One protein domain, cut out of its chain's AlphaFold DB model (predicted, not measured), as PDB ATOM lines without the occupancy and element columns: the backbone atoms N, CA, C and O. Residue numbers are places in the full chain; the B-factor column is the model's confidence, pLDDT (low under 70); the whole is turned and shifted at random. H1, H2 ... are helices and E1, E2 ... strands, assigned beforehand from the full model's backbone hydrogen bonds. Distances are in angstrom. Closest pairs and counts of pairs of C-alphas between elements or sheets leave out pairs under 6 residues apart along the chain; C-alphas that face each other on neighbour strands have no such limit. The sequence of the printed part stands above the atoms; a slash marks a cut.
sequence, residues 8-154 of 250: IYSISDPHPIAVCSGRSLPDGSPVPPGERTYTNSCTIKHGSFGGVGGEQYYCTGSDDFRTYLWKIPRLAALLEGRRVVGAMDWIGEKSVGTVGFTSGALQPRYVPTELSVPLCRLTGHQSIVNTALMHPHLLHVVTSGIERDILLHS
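What this domain is: This is residues 8 to 154 of the 250 residues of an uncharacterized protein of Fibroporia radiculosa (UniProt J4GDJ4). A twisted antiparallel sheet of four short strands, E2 E3 E4 E8, and a three-strand sheet, E9 E10 E11, make one body, with E9 packed along E3 and E2. On the other side of the four-strand sheet, a parallel pair, E1 and E7, with H1 packed on it, leads to a small head at the far end, made of the E5 and E6 pair, H2 and the loop of residues 93 to 108. The printed part has 147 residues with two named helices and eleven named strands, in the order E1 E2 E3 E4 H1 E5 H2 E6 E7 E8 E9 E10 E11; the class is mixed, helices and strands, though under half of the residues are in named elements. The whole is compact, with a radius of gyration of the C-alphas of 16.7 A, and spans 51 by 37 by 28 A.

Where its parts are: The largest sheet holds E2, residues 48 to 50; E3, residues 56 to 61, 17.5 A long; E4, residues 67 to 72, 15.8 A long; and E8, residues 120 to 122. C-alpha 56, where E3 begins, is at (77.875, 111.711, 100.105). The three-strand sheet holds E9, residues 129 to 134, 14.2 A long; E10, residues 141 to 145, 13.4 A long; and E11, residues 150 to 153, 9.9 A long, ending with C-alpha 153 at (74.747, 95.550, 105.580). E1, residues 16 to 20, is 11.5 A long and begins with C-alpha 16 at (93.974, 116.928, 100.669); its partner E7 is residues 113 to 115. H1 is residues 75 to 80, 8.7 A long, and H2 is residues 87 to 92, 8.9 A long. E5, residues 83 to 85, pairs with E6, residues 109 to 111.

How they stand to each other: The sheet E2 E3 E4 E8 is antiparallel and only just strongly twisted, its C-alphas lying up to 4.2 A off the best plane. E2, E3 and E4 form a meander, each strand the antiparallel neighbour of the one before. In the hairpin E2 and E3, N 50 and O 57 are within hydrogen-bond range at 3.0 A; in the hairpin E3 and E4, N 70 and O 58 are at 2.8 A. Between E4 and E8, N 122 and O 67 are at 2.8 A. E9, E10 and E11 form a second meander, with N 133 and O 142 at 2.8 A and N 143 and O 151 at 2.9 A. The closest C-alphas of E3 and E9 are those of Gly 61 and Val 129, 4.5 A apart. Those of E2 and E9 are Gly 50 and Met 134, 5.3 A apart. E1 and E7 are parallel at 23 degrees, with N 115 and O 19 at 2.8 A. The closest C-alphas of E1 and H1, those of Ile 17 and Leu 78, are 5.8 A apart. E6 runs on into E7 at 27 degrees. E5 and E6 are antiparallel, with N 85 and O 109 at 2.8 A. H1 and H2 are apart, and in both each O i to N i+4 pair is within hydrogen-bond range.

The domain as a whole: The C-alphas of Met 88 and Asp 149 are the two farthest apart, at 50.9 A. The printed part has no cut. The links from E1 to E2, 27 residues, and from H2 to E6, 16 residues, are long. Residues 8 to 9 pair antiparallel with residues 16 to 18 of E1. The mean pLDDT of the printed part is 92.2, and residues 94 to 95 are under 70.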
ATOM      1  N   ILE A   8      91.163 112.207 101.674       95.94
ATOM      2  CA  ILE A   8      90.258 112.613 100.601       95.94
ATOM      3  C   ILE A   8      90.831 113.847  99.912       95.94
ATOM      4  O   ILE A   8      91.197 114.828 100.567       95.94
ATOM      5  N   TYR A   9      90.846 113.802  98.583       96.00
ATOM      6  CA  TYR A   9      91.240 114.900  97.707       96.00
ATOM      7  C   TYR A   9      90.033 115.404  96.918       96.00
ATOM      8  O   TYR A   9      89.133 114.635  96.576       96.00
ATOM      9  N   SER A  10      90.036 116.698  96.601       93.75
ATOM     10  CA  SER A  10      89.200 117.209  95.515       93.75
ATOM     11  C   SER A  10      89.892 116.922  94.186       93.75
ATOM     12  O   SER A  10      91.110 117.026  94.089       93.75
ATOM     13  N   ILE A  11      89.124 116.655  93.133       91.50
ATOM     14  CA  ILE A  11      89.664 116.498  91.772       91.50
ATOM     15  C   ILE A  11      90.356 117.766  91.243       91.50
ATOM     16  O   ILE A  11      91.150 117.695  90.313       91.50
ATOM     17  N   SER A  12      90.031 118.929  91.812       92.81
ATOM     18  CA  SER A  12      90.524 120.237  91.375       92.81
ATOM     19  C   SER A  12      91.580 120.841  92.301       92.81
ATOM     20  O   SER A  12      92.053 121.941  92.028       92.81
ATOM     21  N   ASP A  13      91.902 120.186  93.419       92.06
ATOM     22  CA  ASP A  13      92.841 120.695  94.420       92.06
ATOM     23  C   ASP A  13      93.940 119.653  94.667       92.06
ATOM     24  O   ASP A  13      93.624 118.525  95.049       92.06
ATOM     25  N   PRO A  14      95.224 119.998  94.466       93.12
ATOM     26  CA  PRO A  14      96.321 119.059  94.682       93.12
ATOM     27  C   PRO A  14      96.566 118.736  96.163       93.12
ATOM     28  O   PRO A  14      97.320 117.813  96.462       93.12
ATOM     29  N   HIS A  15      95.964 119.479  97.096       95.12
ATOM     30  CA  HIS A  15      96.121 119.252  98.528       95.12
ATOM     31  C   HIS A  15      94.893 118.545  99.104       95.12
ATOM     32  O   HIS A  15      93.757 118.851  98.720       95.12
ATOM     33  N   PRO A  16      95.086 117.646 100.080       95.88
ATOM     34  CA  PRO A  16      93.974 116.928 100.669       95.88
ATOM     35  C   PRO A  16      93.037 117.878 101.408       95.88
ATOM     36  O   PRO A  16      93.438 118.923 101.931       95.88
ATOM     37  N   ILE A  17      91.771 117.487 101.444       96.62
ATOM     38  CA  ILE A  17      90.681 118.271 102.028       96.62
ATOM     39  C   ILE A  17      90.124 117.623 103.294       96.62
ATOM     40  O   ILE A  17      89.664 118.340 104.177       96.62
ATOM     41  N   ALA A  18      90.211 116.296 103.427       96.94
ATOM     42  CA  ALA A  18      89.762 115.603 104.630       96.94
ATOM     43  C   ALA A  18      90.575 114.340 104.937       96.94
ATOM     44  O   ALA A  18      91.140 113.724 104.034       96.94
ATOM     45  N   VAL A  19      90.588 113.935 106.206       96.06
ATOM     46  CA  VAL A  19      91.101 112.637 106.677       96.06
ATOM     47  C   VAL A  19      90.071 111.954 107.571       96.06
ATOM     48  O   VAL A  19      89.428 112.614 108.382       96.06
ATOM     49  N   CYS A  20      89.901 110.641 107.437       96.50
ATOM     50  CA  CYS A  20      88.910 109.866 108.194       96.50
ATOM     51  C   CYS A  20      89.592 109.065 109.310       96.50
ATOM     52  O   CYS A  20      90.198 108.035 109.033       96.50
ATOM     53  N   SER A  21      89.518 109.527 110.562       92.88
ATOM     54  CA  SER A  21      90.304 108.930 111.656       92.88
ATOM     55  C   SER A  21      89.524 108.007 112.584       92.88
ATOM     56  O   SER A  21      90.122 107.177 113.262       92.88
ATOM     57  N   GLY A  22      88.198 108.153 112.652       91.94
ATOM     58  CA  GLY A  22      87.348 107.305 113.495       91.94
ATOM     59  C   GLY A  22      87.628 107.417 115.001       91.94
ATOM     60  O   GLY A  22      87.235 106.532 115.753       91.94
ATOM     61  N   ARG A  23      88.303 108.474 115.471       91.06
ATOM     62  CA  ARG A  23      88.721 108.636 116.881       91.06
ATOM     63  C   ARG A  23      87.576 108.704 117.896       91.06
ATOM     64  O   ARG A  23      87.832 108.553 119.089       91.06
ATOM     65  N   SER A  24      86.346 108.910 117.438       94.88
ATOM     66  CA  SER A  24      85.145 108.940 118.272       94.88
ATOM     67  C   SER A  24      84.179 107.809 117.915       94.88
ATOM     68  O   SER A  24      84.223 107.225 116.825       94.88
ATOM     69  N   LEU A  25      83.283 107.494 118.847       95.06
ATOM     70  CA  LEU A  25      82.104 106.677 118.579       95.06
ATOM     71  C   LEU A  25      81.125 107.435 117.660       95.06
ATOM     72  O   LEU A  25      81.212 108.660 117.552       95.06
ATOM     73  N   PRO A  26      80.181 106.738 116.998       95.50
ATOM     74  CA  PRO A  26      79.198 107.384 116.126       95.50
ATOM     75  C   PRO A  26      78.294 108.430 116.792       95.50
ATOM     76  O   PRO A  26      77.744 109.292 116.114       95.50
ATOM     77  N   ASP A  27      78.146 108.375 118.114       95.19
ATOM     78  CA  ASP A  27      77.419 109.375 118.907       95.19
ATOM     79  C   ASP A  27      78.273 110.614 119.259       95.19
ATOM     80  O   ASP A  27      77.791 111.542 119.906       95.19
ATOM     81  N   GLY A  28      79.539 110.643 118.827       93.94
ATOM     82  CA  GLY A  28      80.505 111.707 119.092       93.94
ATOM     83  C   GLY A  28      81.286 111.550 120.400       93.94
ATOM     84  O   GLY A  28      82.229 112.310 120.631       93.94
ATOM     85  N   SER A  29      80.948 110.572 121.241       95.38
ATOM     86  CA  SER A  29      81.671 110.309 122.487       95.38
ATOM     87  C   SER A  29      83.067 109.709 122.223       95.38
ATOM     88  O   SER A  29      83.319 109.147 121.149       95.38
ATOM     89  N   PRO A  30      84.035 109.869 123.147       94.62
ATOM     90  CA  PRO A  30      85.362 109.282 122.985       94.62
ATOM     91  C   PRO A  30      85.302 107.751 123.033       94.62
ATOM     92  O   PRO A  30      84.500 107.174 123.764       94.62
ATOM     93  N   VAL A  31      86.192 107.093 122.286       91.06
ATOM     94  CA  VAL A  31      86.330 105.630 122.340       91.06
ATOM     95  C   VAL A  31      86.790 105.206 123.747       91.06
ATOM     96  O   VAL A  31      87.766 105.774 124.250       91.06
ATOM     97  N   PRO A  32      86.116 104.237 124.396       90.75
ATOM     98  CA  PRO A  32      86.507 103.739 125.709       90.75
ATOM     99  C   PRO A  32      87.958 103.230 125.752       90.75
ATOM    100  O   PRO A  32      88.441 102.650 124.775       90.75
ATOM    101  N   PRO A  33      88.664 103.379 126.889       86.75
ATOM    102  CA  PRO A  33      90.004 102.824 127.048       86.75
ATOM    103  C   PRO A  33      90.023 101.312 126.793       86.75
ATOM    104  O   PRO A  33      89.218 100.574 127.358       86.75
ATOM    105  N   GLY A  34      90.957 100.856 125.958       83.62
ATOM    106  CA  GLY A  34      91.100  99.444 125.589       83.62
ATOM    107  C   GLY A  34      90.249  99.003 124.395       83.62
ATOM    108  O   GLY A  34      90.502  97.931 123.850       83.62
ATOM    109  N   GLU A  35      89.295  99.818 123.930       87.75
ATOM    110  CA  GLU A  35      88.585  99.530 122.686       87.75
ATOM    111  C   GLU A  35      89.408 100.001 121.479       87.75
ATOM    112  O   GLU A  35      89.868 101.142 121.401       87.75
ATOM    113  N   ARG A  36      89.595  99.098 120.512       89.31
ATOM    114  CA  ARG A  36      90.241  99.421 119.238       89.31
ATOM    115  C   ARG A  36      89.326 100.309 118.400       89.31
ATOM    116  O   ARG A  36      88.110 100.110 118.382       89.31
ATOM    117  N   THR A  37      89.930 101.255 117.693       92.06
ATOM    118  CA  THR A  37      89.248 102.097 116.709       92.06
ATOM    119  C   THR A  37      89.817 101.859 115.314       92.06
ATOM    120  O   THR A  37      90.638 100.962 115.134       92.06
ATOM    121  N   TYR A  38      89.397 102.665 114.341       93.69
ATOM    122  CA  TYR A  38      89.869 102.593 112.973       93.69
ATOM    123  C   TYR A  38      91.402 102.557 112.896       93.69
ATOM    124  O   TYR A  38      92.092 103.524 113.226       93.69
ATOM    125  N   THR A  39      91.918 101.438 112.401       91.56
ATOM    126  CA  THR A  39      93.312 101.248 112.008       91.56
ATOM    127  C   THR A  39      93.404 100.645 110.609       91.56
ATOM    128  O   THR A  39      92.492  99.951 110.141       91.56
ATOM    129  N   ASN A  40      94.515 100.961 109.953       89.38
ATOM    130  CA  ASN A  40      94.890 100.506 108.623       89.38
ATOM    131  C   ASN A  40      96.415 100.334 108.593       89.38
ATOM    132  O   ASN A  40      97.135 101.123 107.980       89.38
ATOM    133  N   SER A  41      96.896  99.386 109.385       85.06
ATOM    134  CA  SER A  41      98.322  99.105 109.560       85.06
ATOM    135  C   SER A  41      98.695  97.727 109.015       85.06
ATOM    136  O   SER A  41      99.789  97.575 108.485       85.06
ATOM    137  N   CYS A  42      97.753  96.781 109.031       84.25
ATOM    138  CA  CYS A  42      98.051  95.380 108.757       84.25
ATOM    139  C   CYS A  42      97.860  94.958 107.300       84.25
ATOM    140  O   CYS A  42      98.633  94.166 106.758       84.25
ATOM    141  N   THR A  43      96.833  95.483 106.634       86.88
ATOM    142  CA  THR A  43      96.537  95.154 105.235       86.88
ATOM    143  C   THR A  43      96.086  96.382 104.465       86.88
ATOM    144  O   THR A  43      95.650  97.372 105.042       86.88
ATOM    145  N   ILE A  44      96.129  96.305 103.134       88.12
ATOM    146  CA  ILE A  44      95.596  97.360 102.269       88.12
ATOM    147  C   ILE A  44      94.064  97.356 102.333       88.12
ATOM    148  O   ILE A  44      93.427  96.325 102.117       88.12
ATOM    149  N   LYS A  45      93.470  98.532 102.572       92.31
ATOM    150  CA  LYS A  45      92.012  98.722 102.551       92.31
ATOM    151  C   LYS A  45      91.531  99.297 101.236       92.31
ATOM    152  O   LYS A  45      92.007 100.340 100.791       92.31
ATOM    153  N   HIS A  46      90.502  98.674 100.686       94.75
ATOM    154  CA  HIS A  46      89.709  99.214  99.602       94.75
ATOM    155  C   HIS A  46      88.410  99.823 100.148       94.75
ATOM    156  O   HIS A  46      87.508  99.121 100.615       94.75
ATOM    157  N   GLY A  47      88.311 101.149 100.071       95.25
ATOM    158  CA  GLY A  47      87.098 101.891 100.398       95.25
ATOM    159  C   GLY A  47      86.280 102.258  99.164       95.25
ATOM    160  O   GLY A  47      86.720 102.101  98.026       95.25
ATOM    161  N   SER A  48      85.083 102.792  99.380       96.31
ATOM    162  CA  SER A  48      84.250 103.322  98.302       96.31
ATOM    163  C   SER A  48      83.483 104.559  98.738       96.31
ATOM    164  O   SER A  48      83.147 104.736  99.913       96.31
ATOM    165  N   PHE A  49      83.204 105.419  97.762       94.50
ATOM    166  CA  PHE A  49      82.235 106.493  97.910       94.50
ATOM    167  C   PHE A  49      80.852 105.994  97.505       94.50
ATOM    168  O   PHE A  49      80.710 105.204  96.572       94.50
ATOM    169  N   GLY A  50      79.829 106.490  98.185       91.56
ATOM    170  CA  GLY A  50      78.440 106.191  97.873       91.56
ATOM    171  C   GLY A  50      77.513 107.270  98.404       91.56
ATOM    172  O   GLY A  50      77.945 108.214  99.065       91.56
ATOM    173  N   GLY A  51      76.228 107.154  98.094       84.62
ATOM    174  CA  GLY A  51      75.259 108.160  98.494       84.62
ATOM    175  C   GLY A  51      73.931 108.031  97.781       84.62
ATOM    176  O   GLY A  51      73.867 107.640  96.619       84.62
ATOM    177  N   VAL A  52      72.863 108.368  98.496       78.44
ATOM    178  CA  VAL A  52      71.497 108.424  97.972       78.44
ATOM    179  C   VAL A  52      70.928 109.792  98.331       78.44
ATOM    180  O   VAL A  52      71.163 110.299  99.426       78.44
ATOM    181  N   GLY A  53      70.192 110.413  97.408       76.50
ATOM    182  CA  GLY A  53      69.498 111.677  97.685       76.50
ATOM    183  C   GLY A  53      70.405 112.908  97.811       76.50
ATOM    184  O   GLY A  53      70.015 113.874  98.455       76.50
ATOM    185  N   GLY A  54      71.599 112.891  97.205       79.19
ATOM    186  CA  GLY A  54      72.528 114.033  97.197       79.19
ATOM    187  C   GLY A  54      73.471 114.109  98.403       79.19
ATOM    188  O   GLY A  54      74.366 114.952  98.425       79.19
ATOM    189  N   GLU A  55      73.313 113.211  99.373       86.31
ATOM    190  CA  GLU A  55      74.277 113.004 100.451       86.31
ATOM    191  C   GLU A  55      75.457 112.166  99.950       86.31
ATOM    192  O   GLU A  55      75.276 111.273  99.124       86.31
ATOM    193  N   GLN A  56      76.660 112.445 100.453       92.06
ATOM    194  CA  GLN A  56      77.875 111.711 100.105       92.06
ATOM    195  C   GLN A  56      78.446 111.032 101.341       92.06
ATOM    196  O   GLN A  56      78.545 111.631 102.413       92.06
ATOM    197  N   TYR A  57      78.856 109.787 101.171       94.44
ATOM    198  CA  TYR A  57      79.473 108.978 102.201       94.44
ATOM    199  C   TYR A  57      80.743 108.333 101.666       94.44
ATOM    200  O   TYR A  57      80.887 108.099 100.465       94.44
ATOM    201  N   TYR A  58      81.637 107.993 102.583       96.81
ATOM    202  CA  TYR A  58      82.801 107.160 102.327       96.81
ATOM    203  C   TYR A  58      82.805 106.002 103.321       96.81
ATOM    204  O   TYR A  58      82.626 106.236 104.518       96.81
ATOM    205  N   CYS A  59      83.009 104.773 102.852       96.69
ATOM    206  CA  CYS A  59      83.215 103.621 103.724       96.69
ATOM    207  C   CYS A  59      84.535 102.927 103.446       96.69
ATOM    208  O   CYS A  59      84.993 102.880 102.306       96.69
ATOM    209  N   THR A  60      85.104 102.328 104.485       97.38
ATOM    210  CA  THR A  60      86.276 101.462 104.368       97.38
ATOM    211  C   THR A  60      86.341 100.459 105.521       97.38
ATOM    212  O   THR A  60      85.779 100.696 106.596       97.38
ATOM    213  N   GLY A  61      86.997  99.327 105.276       96.62
ATOM    214  CA  GLY A  61      87.278  98.309 106.286       96.62
ATOM    215  C   GLY A  61      88.423  98.710 107.218       96.62
ATOM    216  O   GLY A  61      89.172  99.646 106.930       96.62
ATOM    217  N   SER A  62      88.563  98.002 108.336       95.38
ATOM    218  CA  SER A  62      89.590  98.257 109.343       95.38
ATOM    219  C   SER A  62      90.137  96.967 109.956       95.38
ATOM    220  O   SER A  62      89.527  95.899 109.864       95.38
ATOM    221  N   ASP A  63      91.306  97.066 110.590       94.00
ATOM    222  CA  ASP A  63      91.939  95.941 111.282       94.00
ATOM    223  C   ASP A  63      91.288  95.595 112.626       94.00
ATOM    224  O   ASP A  63      91.628  94.581 113.237       94.00
ATOM    225  N   ASP A  64      90.381  96.436 113.121       93.38
ATOM    226  CA  ASP A  64      89.597  96.198 114.338       93.38
ATOM    227  C   ASP A  64      88.336  95.351 114.093       93.38
ATOM    228  O   ASP A  64      87.462  95.285 114.958       93.38
ATOM    229  N   PHE A  65      88.254  94.720 112.917       95.38
ATOM    230  CA  PHE A  65      87.152  93.864 112.461       95.38
ATOM    231  C   PHE A  65      85.841  94.622 112.216       95.38
ATOM    232  O   PHE A  65      84.766  94.027 112.107       95.38
ATOM    233  N   ARG A  66      85.911  95.954 112.102       96.06
ATOM    234  CA  ARG A  66      84.768  96.808 111.780       96.06
ATOM    235  C   ARG A  66      84.924  97.452 110.408       96.06
ATOM    236  O   ARG A  66      86.016  97.633 109.871       96.06
ATOM    237  N   THR A  67      83.791  97.861 109.855       96.94
ATOM    238  CA  THR A  67      83.735  98.810 108.739       96.94
ATOM    239  C   THR A  67      83.267 100.154 109.257       96.94
ATOM    240  O   THR A  67      82.327 100.233 110.049       96.94
ATOM    241  N   TYR A  68      83.892 101.220 108.781       97.38
ATOM    242  CA  TYR A  68      83.557 102.582 109.161       97.38
ATOM    243  C   TYR A  68      82.916 103.295 107.982       97.38
ATOM    244  O   TYR A  68      83.388 103.180 106.851       97.38
ATOM    245  N   LEU A  69      81.841 104.030 108.256       96.56
ATOM    246  CA  LEU A  69      81.149 104.875 107.291       96.56
ATOM    247  C   LEU A  69      81.202 106.315 107.792       96.56
ATOM    248  O   LEU A  69      80.756 106.585 108.903       96.56
ATOM    249  N   TRP A  70      81.688 107.245 106.979       97.44
ATOM    250  CA  TRP A  70      81.652 108.679 107.260       97.44
ATOM    251  C   TRP A  70      80.698 109.373 106.310       97.44
ATOM    252  O   TRP A  70      80.686 109.099 105.112       97.44
ATOM    253  N   LYS A  71      79.936 110.322 106.846       95.62
ATOM    254  CA  LYS A  71      79.255 111.322 106.031       95.62
ATOM    255  C   LYS A  71      80.278 112.372 105.606       95.62
ATOM    256  O   LYS A  71      80.965 112.928 106.457       95.62
ATOM    257  N   ILE A  72      80.359 112.644 104.310       96.12
ATOM    258  CA  ILE A  72      81.278 113.629 103.743       96.12
ATOM    259  C   ILE A  72      80.577 114.994 103.708       96.12
ATOM    260  O   ILE A  72      79.547 115.139 103.040       96.12
ATOM    261  N   PRO A  73      81.086 116.007 104.436       95.81
ATOM    262  CA  PRO A  73      80.572 117.367 104.346       95.81
ATOM    263  C   PRO A  73      80.718 117.943 102.934       95.81
ATOM    264  O   PRO A  73      81.531 117.490 102.130       95.81
ATOM    265  N   ARG A  74      79.962 119.006 102.641       94.69
ATOM    266  CA  ARG A  74      80.118 119.738 101.376       94.69
ATOM    267  C   ARG A  74      81.552 120.245 101.233       94.69
ATOM    268  O   ARG A  74      82.136 120.718 102.206       94.69
ATOM    269  N   LEU A  75      82.059 120.250  99.999       94.50
ATOM    270  CA  LEU A  75      83.423 120.686  99.676       94.50
ATOM    271  C   LEU A  75      83.791 122.038 100.308       94.50
ATOM    272  O   LEU A  75      84.872 122.169 100.867       94.50
ATOM    273  N   ALA A  76      82.883 123.019 100.277       95.19
ATOM    274  CA  ALA A  76      83.117 124.333 100.877       95.19
ATOM    275  C   ALA A  76      83.441 124.260 102.383       95.19
ATOM    276  O   ALA A  76      84.374 124.916 102.830       95.19
ATOM    277  N   ALA A  77      82.731 123.415 103.139       96.12
ATOM    278  CA  ALA A  77      82.962 123.246 104.573       96.12
ATOM    279  C   ALA A  77      84.302 122.550 104.864       96.12
ATOM    280  O   ALA A  77      84.987 122.900 105.820       96.12
ATOM    281  N   LEU A  78      84.701 121.590 104.021       96.75
ATOM    282  CA  LEU A  78      86.005 120.929 104.130       96.75
ATOM    283  C   LEU A  78      87.162 121.884 103.812       96.75
ATOM    284  O   LEU A  78      88.199 121.847 104.460       96.75
ATOM    285  N   LEU A  79      86.989 122.762 102.824       95.94
ATOM    286  CA  LEU A  79      87.997 123.765 102.485       95.94
ATOM    287  C   LEU A  79      88.121 124.843 103.567       95.94
ATOM    288  O   LEU A  79      89.238 125.243 103.879       95.94
ATOM    289  N   GLU A  80      87.005 125.281 104.154       96.38
ATOM    290  CA  GLU A  80      86.998 126.221 105.282       96.38
ATOM    291  C   GLU A  80      87.662 125.620 106.529       96.38
ATOM    292  O   GLU A  80      88.421 126.297 107.220       96.38
ATOM    293  N   GLY A  81      87.435 124.330 106.788       94.56
ATOM    294  CA  GLY A  81      88.061 123.604 107.892       94.56
ATOM    295  C   GLY A  81      89.517 123.193 107.645       94.56
ATOM    296  O   GLY A  81      90.154 122.662 108.557       94.56
ATOM    297  N   ARG A  82      90.058 123.372 106.433       96.12
ATOM    298  CA  ARG A  82      91.447 123.026 106.113       96.12
ATOM    299  C   ARG A  82      92.378 124.138 106.580       96.12
ATOM    300  O   ARG A  82      92.317 125.266 106.096       96.12
ATOM    301  N   ARG A  83      93.312 123.805 107.471       95.12
ATOM    302  CA  ARG A  83      94.291 124.769 107.987       95.12
ATOM    303  C   ARG A  83      95.498 124.858 107.055       95.12
ATOM    304  O   ARG A  83      96.036 123.837 106.630       95.12
ATOM    305  N   VAL A  84      95.953 126.079 106.784       95.31
ATOM    306  CA  VAL A  84      97.198 126.355 106.054       95.31
ATOM    307  C   VAL A  84      98.197 126.961 107.031       95.31
ATOM    308  O   VAL A  84      97.909 127.975 107.662       95.31
ATOM    309  N   VAL A  85      99.358 126.329 107.178       93.88
ATOM    310  CA  VAL A  85     100.405 126.722 108.129       93.88
ATOM    311  C   VAL A  85     101.660 127.110 107.358       93.88
ATOM    312  O   VAL A  85     102.084 126.384 106.457       93.88
ATOM    313  N   GLY A  86     102.272 128.249 107.687       94.06
ATOM    314  CA  GLY A  86     103.536 128.662 107.081       94.06
ATOM    315  C   GLY A  86     104.657 127.653 107.354       94.06
ATOM    316  O   GLY A  86     104.662 126.976 108.378       94.06
ATOM    317  N   ALA A  87     105.634 127.547 106.447       91.81
ATOM    318  CA  ALA A  87     106.745 126.600 106.591       91.81
ATOM    319  C   ALA A  87     107.537 126.794 107.898       91.81
ATOM    320  O   ALA A  87     107.866 125.819 108.568       91.81
ATOM    321  N   MET A  88     107.821 128.049 108.258       90.12
ATOM    322  CA  MET A  88     108.546 128.379 109.488       90.12
ATOM    323  C   MET A  88     107.697 128.138 110.735       90.12
ATOM    324  O   MET A  88     108.202 127.596 111.716       90.12
ATOM    325  N   ASP A  89     106.407 128.473 110.671       90.44
ATOM    326  CA  ASP A  89     105.474 128.251 111.778       90.44
ATOM    327  C   ASP A  89     105.320 126.759 112.064       90.44
ATOM    328  O   ASP A  89     105.359 126.355 113.218       90.44
ATOM    329  N   TRP A  90     105.245 125.925 111.023       89.50
ATOM    330  CA  TRP A  90     105.175 124.471 111.162       89.50
ATOM    331  C   TRP A  90     106.420 123.871 111.830       89.50
ATOM    332  O   TRP A  90     106.309 122.930 112.605       89.50
ATOM    333  N   ILE A  91     107.614 124.402 111.537       85.50
ATOM    334  CA  ILE A  91     108.870 123.949 112.162       85.50
ATOM    335  C   ILE A  91     108.942 124.394 113.629       85.50
ATOM    336  O   ILE A  91     109.460 123.664 114.475       85.50
ATOM    337  N   GLY A  92     108.441 125.595 113.931       81.69
ATOM    338  CA  GLY A  92     108.376 126.122 115.295       81.69
ATOM    339  C   GLY A  92     107.267 125.494 116.145       81.69
ATOM    340  O   GLY A  92     107.404 125.403 117.367       81.69
ATOM    341  N   GLU A  93     106.176 125.046 115.522       79.44
ATOM    342  CA  GLU A  93     105.040 124.404 116.174       79.44
ATOM    343  C   GLU A  93     105.403 122.958 116.551       79.44
ATOM    344  O   GLU A  93     105.699 122.114 115.708       79.44
ATOM    345  N   LYS A  94     105.339 122.622 117.846       69.88
ATOM    346  CA  LYS A  94     105.371 121.220 118.291       69.88
ATOM    347  C   LYS A  94     104.009 120.570 118.038       69.88
ATOM    348  O   LYS A  94     103.305 120.203 118.977       69.88
ATOM    349  N   SER A  95     103.617 120.436 116.777       67.94
ATOM    350  CA  SER A  95     102.375 119.774 116.372       67.94
ATOM    351  C   SER A  95     102.541 118.253 116.425       67.94
ATOM    352  O   SER A  95     102.638 117.569 115.405       67.94
ATOM    353  N   VAL A  96     102.613 117.708 117.643       73.75
ATOM    354  CA  VAL A  96     102.712 116.261 117.872       73.75
ATOM    355  C   VAL A  96     101.456 115.580 117.324       73.75
ATOM    356  O   VAL A  96     100.337 115.950 117.666       73.75
ATOM    357  N   GLY A  97     101.640 114.585 116.455       75.00
ATOM    358  CA  GLY A  97     100.541 113.777 115.916       75.00
ATOM    359  C   GLY A  97      99.675 114.460 114.852       75.00
ATOM    360  O   GLY A  97      98.641 113.905 114.485       75.00
ATOM    361  N   THR A  98     100.077 115.631 114.342       85.12
ATOM    362  CA  THR A  98      99.407 116.287 113.206       85.12
ATOM    363  C   THR A  98     100.186 116.030 111.922       85.12
ATOM    364  O   THR A  98     101.384 116.291 111.857       85.12
ATOM    365  N   VAL A  99      99.499 115.553 110.884       88.06
ATOM    366  CA  VAL A  99     100.087 115.350 109.554       88.06
ATOM    367  C   VAL A  99      99.758 116.557 108.677       88.06
ATOM    368  O   VAL A  99      98.590 116.890 108.484       88.06
ATOM    369  N   GLY A 100     100.795 117.223 108.169       91.06
ATOM    370  CA  GLY A 100     100.682 118.334 107.226       91.06
ATOM    371  C   GLY A 100     101.216 117.936 105.853       91.06
ATOM    372  O   GLY A 100     102.306 117.374 105.749       91.06
ATOM    373  N   PHE A 101     100.466 118.250 104.802       92.81
ATOM    374  CA  PHE A 101     100.817 117.944 103.417       92.81
ATOM    375  C   PHE A 101     101.484 119.154 102.769       92.81
ATOM    376  O   PHE A 101     101.073 120.289 102.997       92.81
ATOM    377  N   THR A 102     102.523 118.937 101.969       94.00
ATOM    378  CA  THR A 102     103.245 120.017 101.291       94.00
ATOM    379  C   THR A 102     103.835 119.530  99.975       94.00
ATOM    380  O   THR A 102     104.215 118.367  99.861       94.00
ATOM    381  N   SER A 103     103.967 120.427  98.999       91.25
ATOM    382  CA  SER A 103     104.700 120.168  97.753       91.25
ATOM    383  C   SER A 103     106.199 120.475  97.861       91.25
ATOM    384  O   SER A 103     106.939 120.257  96.908       91.25
ATOM    385  N   GLY A 104     106.671 121.010  98.995       89.94
ATOM    386  CA  GLY A 104     108.088 121.314  99.183       89.94
ATOM    387  C   GLY A 104     108.469 121.763 100.593       89.94
ATOM    388  O   GLY A 104     107.633 122.172 101.400       89.94
ATOM    389  N   ALA A 105     109.769 121.730 100.892       87.00
ATOM    390  CA  ALA A 105     110.292 122.026 102.227       87.00
ATOM    391  C   ALA A 105     110.017 123.468 102.703       87.00
ATOM    392  O   ALA A 105     109.826 123.692 103.897       87.00
ATOM    393  N   LEU A 106     109.942 124.436 101.786       90.75
ATOM    394  CA  LEU A 106     109.684 125.853 102.086       90.75
ATOM    395  C   LEU A 106     108.234 126.290 101.803       90.75
ATOM    396  O   LEU A 106     107.890 127.445 102.031       90.75
ATOM    397  N   GLN A 107     107.384 125.384 101.310       94.00
ATOM    398  CA  GLN A 107     105.989 125.674 100.958       94.00
ATOM    399  C   GLN A 107     105.066 125.573 102.181       94.00
ATOM    400  O   GLN A 107     105.413 124.898 103.148       94.00
ATOM    401  N   PRO A 108     103.896 126.222 102.207       94.38
ATOM    402  CA  PRO A 108     102.967 126.060 103.321       94.38
ATOM    403  C   PRO A 108     102.505 124.602 103.475       94.38
ATOM    404  O   PRO A 108     102.502 123.820 102.524       94.38
ATOM    405  N   ARG A 109     102.133 124.234 104.702       94.56
ATOM    406  CA  ARG A 109     101.612 122.914 105.066       94.56
ATOM    407  C   ARG A 109     100.099 122.981 105.143       94.56
ATOM    408  O   ARG A 109      99.546 123.840 105.826       94.56
ATOM    409  N   TYR A 110      99.448 122.059 104.457       95.62
ATOM    410  CA  TYR A 110      98.004 121.924 104.416       95.62
ATOM    411  C   TYR A 110      97.600 120.803 105.363       95.62
ATOM    412  O   TYR A 110      97.986 119.651 105.170       95.62
ATOM    413  N   VAL A 111      96.849 121.144 106.402       95.12
ATOM    414  CA  VAL A 111      96.298 120.188 107.360       95.12
ATOM    415  C   VAL A 111      94.824 119.982 107.002       95.12
ATOM    416  O   VAL A 111      94.031 120.913 107.190       95.12
ATOM    417  N   PRO A 112      94.452 118.818 106.443       96.12
ATOM    418  CA  PRO A 112      93.079 118.536 106.032       96.12
ATOM    419  C   PRO A 112      92.131 118.494 107.233       96.12
ATOM    420  O   PRO A 112      92.550 118.244 108.364       96.12
ATOM    421  N   THR A 113      90.836 118.697 106.985       96.69
ATOM    422  CA  THR A 113      89.814 118.568 108.028       96.69
ATOM    423  C   THR A 113      89.725 117.127 108.520       96.69
ATOM    424  O   THR A 113      89.559 116.193 107.736       96.69
ATOM    425  N   GLU A 114      89.810 116.929 109.831       95.56
ATOM    426  CA  GLU A 114      89.669 115.603 110.426       95.56
ATOM    427  C   GLU A 114      88.189 115.242 110.621       95.56
ATOM    428  O   GLU A 114      87.465 115.883 111.382       95.56
ATOM    429  N   LEU A 115      87.746 114.176 109.956       97.00
ATOM    430  CA  LEU A 115      86.455 113.529 110.171       97.00
ATOM    431  C   LEU A 115      86.628 112.438 111.237       97.00
ATOM    432  O   LEU A 115      86.814 111.253 110.942       97.00
ATOM    433  N   SER A 116      86.615 112.854 112.503       95.62
ATOM    434  CA  SER A 116      86.852 111.970 113.653       95.62
ATOM    435  C   SER A 116      85.643 111.116 114.037       95.62
ATOM    436  O   SER A 116      85.815 110.017 114.564       95.62
ATOM    437  N   VAL A 117      84.432 111.595 113.747       97.44
ATOM    438  CA  VAL A 117      83.168 110.934 114.089       97.44
ATOM    439  C   VAL A 117      82.634 110.190 112.858       97.44
ATOM    440  O   VAL A 117      82.222 110.840 111.891       97.44
ATOM    441  N   PRO A 118      82.645 108.845 112.840       97.19
ATOM    442  CA  PRO A 118      81.965 108.086 111.797       97.19
ATOM    443  C   PRO A 118      80.445 108.197 111.970       97.19
ATOM    444  O   PRO A 118      79.947 108.331 113.079       97.19
ATOM    445  N   LEU A 119      79.685 108.085 110.883       95.50
ATOM    446  CA  LEU A 119      78.225 107.982 110.933       95.50
ATOM    447  C   LEU A 119      77.777 106.681 111.607       95.50
ATOM    448  O   LEU A 119      76.818 106.672 112.372       95.50
ATOM    449  N   CYS A 120      78.444 105.573 111.288       94.44
ATOM    450  CA  CYS A 120      78.193 104.284 111.914       94.44
ATOM    451  C   CYS A 120      79.413 103.365 111.809       94.44
ATOM    452  O   CYS A 120      80.299 103.559 110.972       94.44
ATOM    453  N   ARG A 121      79.413 102.336 112.659       95.31
ATOM    454  CA  ARG A 121      80.346 101.209 112.623       95.31
ATOM    455  C   ARG A 121      79.553  99.954 112.284       95.31
ATOM    456  O   ARG A 121      78.563  99.670 112.954       95.31
ATOM    457  N   LEU A 122      79.963  99.244 111.244       95.12
ATOM    458  CA  LEU A 122      79.352  97.979 110.845       95.12
ATOM    459  C   LEU A 122      80.207  96.832 111.382       95.12
ATOM    460  O   LEU A 122      81.437  96.894 111.317       95.12
ATOM    461  N   THR A 123      79.548  95.812 111.921       95.12
ATOM    462  CA  THR A 123      80.165  94.682 112.624       95.12
ATOM    463  C   THR A 123      79.698  93.352 112.030       95.12
ATOM    464  O   THR A 123      78.854  93.328 111.134       95.12
ATOM    465  N   GLY A 124      80.278  92.246 112.495       92.94
ATOM    466  CA  GLY A 124      79.915  90.886 112.084       92.94
ATOM    467  C   GLY A 124      81.084  90.081 111.525       92.94
ATOM    468  O   GLY A 124      81.056  88.857 111.619       92.94
ATOM    469  N   HIS A 125      82.122  90.759 111.024       95.06
ATOM    470  CA  HIS A 125      83.360  90.109 110.588       95.06
ATOM    471  C   HIS A 125      84.074  89.469 111.775       95.06
ATOM    472  O   HIS A 125      84.118  90.029 112.876       95.06
ATOM    473  N   GLN A 126      84.655  88.298 111.542       91.94
ATOM    474  CA  GLN A 126      85.569  87.645 112.474       91.94
ATOM    475  C   GLN A 126      87.020  88.022 112.176       91.94
ATOM    476  O   GLN A 126      87.897  87.777 112.995       91.94
ATOM    477  N   SER A 127      87.299  88.642 111.039       93.75
ATOM    478  CA  SER A 127      88.650  88.974 110.611       93.75
ATOM    479  C   SER A 127      88.790  90.432 110.181       93.75
ATOM    480  O   SER A 127      87.852  91.229 110.239       93.75
ATOM    481  N   ILE A 128      90.012  90.803 109.800       95.00
ATOM    482  CA  ILE A 128      90.318  92.118 109.246       95.00
ATOM    483  C   ILE A 128      89.417  92.377 108.038       95.00
ATOM    484  O   ILE A 128      89.398  91.583 107.099       95.00
ATOM    485  N   VAL A 129      88.736  93.524 108.021       96.88
ATOM    486  CA  VAL A 129      87.942  93.929 106.857       96.88
ATOM    487  C   VAL A 129      88.862  94.632 105.870       96.88
ATOM    488  O   VAL A 129      89.519  95.612 106.223       96.88
ATOM    489  N   ASN A 130      88.901  94.150 104.632       95.50
ATOM    490  CA  ASN A 130      89.752  94.695 103.577       95.50
ATOM    491  C   ASN A 130      88.961  95.578 102.625       95.50
ATOM    492  O   ASN A 130      89.436  96.639 102.238       95.50
ATOM    493  N   THR A 131      87.749  95.164 102.264       97.00
ATOM    494  CA  THR A 131      86.958  95.835 101.235       97.00
ATOM    495  C   THR A 131      85.607  96.253 101.787       97.00
ATOM    496  O   THR A 131      84.917  95.458 102.421       97.00
ATOM    497  N   ALA A 132      85.205  97.493 101.503       97.50
ATOM    498  CA  ALA A 132      83.859  97.988 101.764       97.50
ATOM    499  C   ALA A 132      83.310  98.733 100.540       97.50
ATOM    500  O   ALA A 132      83.831  99.777 100.136       97.50
ATOM    501  N   LEU A 133      82.237  98.197  99.960       96.06
ATOM    502  CA  LEU A 133      81.579  98.720  98.767       96.06
ATOM    503  C   LEU A 133      80.159  99.181  99.082       96.06
ATOM    504  O   LEU A 133      79.320  98.394  99.515       96.06
ATOM    505  N   MET A 134      79.867 100.450  98.819       93.94
ATOM    506  CA  MET A 134      78.507 100.977  98.842       93.94
ATOM    507  C   MET A 134      77.787 100.689  97.526       93.94
ATOM    508  O   MET A 134      78.309 100.944  96.441       93.94
ATOM    509  N   HIS A 135      76.553 100.196  97.615       90.62
ATOM    510  CA  HIS A 135      75.715 100.023  96.437       90.62
ATOM    511  C   HIS A 135      75.306 101.401  95.875       90.62
ATOM    512  O   HIS A 135      74.854 102.263  96.626       90.62
ATOM    513  N   PRO A 136      75.355 101.621  94.549       86.00
ATOM    514  CA  PRO A 136      75.144 102.945  93.942       86.00
ATOM    515  C   PRO A 136      73.715 103.515  94.033       86.00
ATOM    516  O   PRO A 136      73.472 104.629  93.589       86.00
ATOM    517  N   HIS A 137      72.752 102.763  94.568       82.25
ATOM    518  CA  HIS A 137      71.316 103.090  94.454       82.25
ATOM    519  C   HIS A 137      70.511 102.635  95.671       82.25
ATOM    520  O   HIS A 137      69.518 103.258  96.034       82.25
ATOM    521  N   LEU A 138      70.927 101.532  96.289       85.00
ATOM    522  CA  LEU A 138      70.350 101.007  97.512       85.00
ATOM    523  C   LEU A 138      71.258 101.406  98.669       85.00
ATOM    524  O   LEU A 138      72.472 101.482  98.502       85.00
ATOM    525  N   LEU A 139      70.683 101.613  99.850       85.62
ATOM    526  CA  LEU A 139      71.443 101.860 101.076       85.62
ATOM    527  C   LEU A 139      72.044 100.549 101.605       85.62
ATOM    528  O   LEU A 139      71.769 100.135 102.725       85.62
ATOM    529  N   HIS A 140      72.832  99.878 100.769       90.75
ATOM    530  CA  HIS A 140      73.549  98.664 101.120       90.75
ATOM    531  C   HIS A 140      75.046  98.911 101.129       90.75
ATOM    532  O   HIS A 140      75.575  99.604 100.257       90.75
ATOM    533  N   VAL A 141      75.723  98.282 102.082       94.06
ATOM    534  CA  VAL A 141      77.182  98.176 102.099       94.06
ATOM    535  C   VAL A 141      77.535  96.701 102.057       94.06
ATOM    536  O   VAL A 141      77.018  95.920 102.849       94.06
ATOM    537  N   VAL A 142      78.396  96.311 101.132       95.38
ATOM    538  CA  VAL A 142      78.925  94.955 101.019       95.38
ATOM    539  C   VAL A 142      80.373  94.980 101.476       95.38
ATOM    540  O   VAL A 142      81.131  95.869 101.093       95.38
ATOM    541  N   THR A 143      80.752  94.033 102.324       97.19
ATOM    542  CA  THR A 143      82.065  94.024 102.978       97.19
ATOM    543  C   THR A 143      82.696  92.645 102.903       97.19
ATOM    544  O   THR A 143      81.988  91.647 103.022       97.19
ATOM    545  N   SER A 144      84.011  92.598 102.722       96.56
ATOM    546  CA  SER A 144      84.797  91.363 102.726       96.56
ATOM    547  C   SER A 144      86.140  91.568 103.419       96.56
ATOM    548  O   SER A 144      86.669  92.690 103.482       96.56
ATOM    549  N   GLY A 145      86.678  90.481 103.959       93.19
ATOM    550  CA  GLY A 145      87.878  90.482 104.781       93.19
ATOM    551  C   GLY A 145      88.890  89.429 104.358       93.19
ATOM    552  O   GLY A 145      89.073  89.168 103.170       93.19
ATOM    553  N   ILE A 146      89.576  88.879 105.355       92.31
ATOM    554  CA  ILE A 146      90.392  87.662 105.220       92.31
ATOM    555  C   ILE A 146      89.494  86.422 105.176       92.31
ATOM    556  O   ILE A 146      89.839  85.428 104.547       92.31
ATOM    557  N   GLU A 147      88.341  86.504 105.835       91.31
ATOM    558  CA  GLU A 147      87.297  85.491 105.780       91.31
ATOM    559  C   GLU A 147      86.720  85.300 104.373       91.31
ATOM    560  O   GLU A 147      86.755  86.190 103.517       91.31
ATOM    561  N   ARG A 148      86.176  84.106 104.150       90.44
ATOM    562  CA  ARG A 148      85.552  83.680 102.893       90.44
ATOM    563  C   ARG A 148      84.168  84.292 102.701       90.44
ATOM    564  O   ARG A 148      83.698  84.406 101.569       90.44
ATOM    565  N   ASP A 149      83.531  84.684 103.798       90.88
ATOM    566  CA  ASP A 149      82.193  85.248 103.787       90.88
ATOM    567  C   ASP A 149      82.180  86.714 103.334       90.88
ATOM    568  O   ASP A 149      83.066  87.525 103.614       90.88
ATOM    569  N   ILE A 150      81.110  87.068 102.625       94.06
ATOM    570  CA  ILE A 150      80.814  88.440 102.220       94.06
ATOM    571  C   ILE A 150      79.572  88.889 102.979       94.06
ATOM    572  O   ILE A 150      78.498  88.300 102.842       94.06
ATOM    573  N   LEU A 151      79.699  89.971 103.745       94.06
ATOM    574  CA  LEU A 151      78.601  90.486 104.556       94.06
ATOM    575  C   LEU A 151      77.877  91.631 103.851       94.06
ATOM    576  O   LEU A 151      78.500  92.599 103.403       94.06
ATOM    577  N   LEU A 152      76.548  91.527 103.813       93.81
ATOM    578  CA  LEU A 152      75.632  92.565 103.351       93.81
ATOM    579  C   LEU A 152      75.056  93.328 104.548       93.81
ATOM    580  O   LEU A 152      74.348  92.763 105.381       93.81
ATOM    581  N   HIS A 153      75.283  94.635 104.579       92.62
ATOM    582  CA  HIS A 153      74.747  95.550 105.580       92.62
ATOM    583  C   HIS A 153      73.607  96.370 104.992       92.62
ATOM    584  O   HIS A 153      73.713  96.900 103.886       92.62
ATOM    585  N   SER A 154      72.526  96.504 105.754       89.31
ATOM    586  CA  SER A 154      71.333  97.263 105.385       89.31
ATOM    587  C   SER A 154      70.775  97.983 106.617       89.31
ATOM    588  O   SER A 154      70.769  97.396 107.701       89.31
TER     589      SER A 154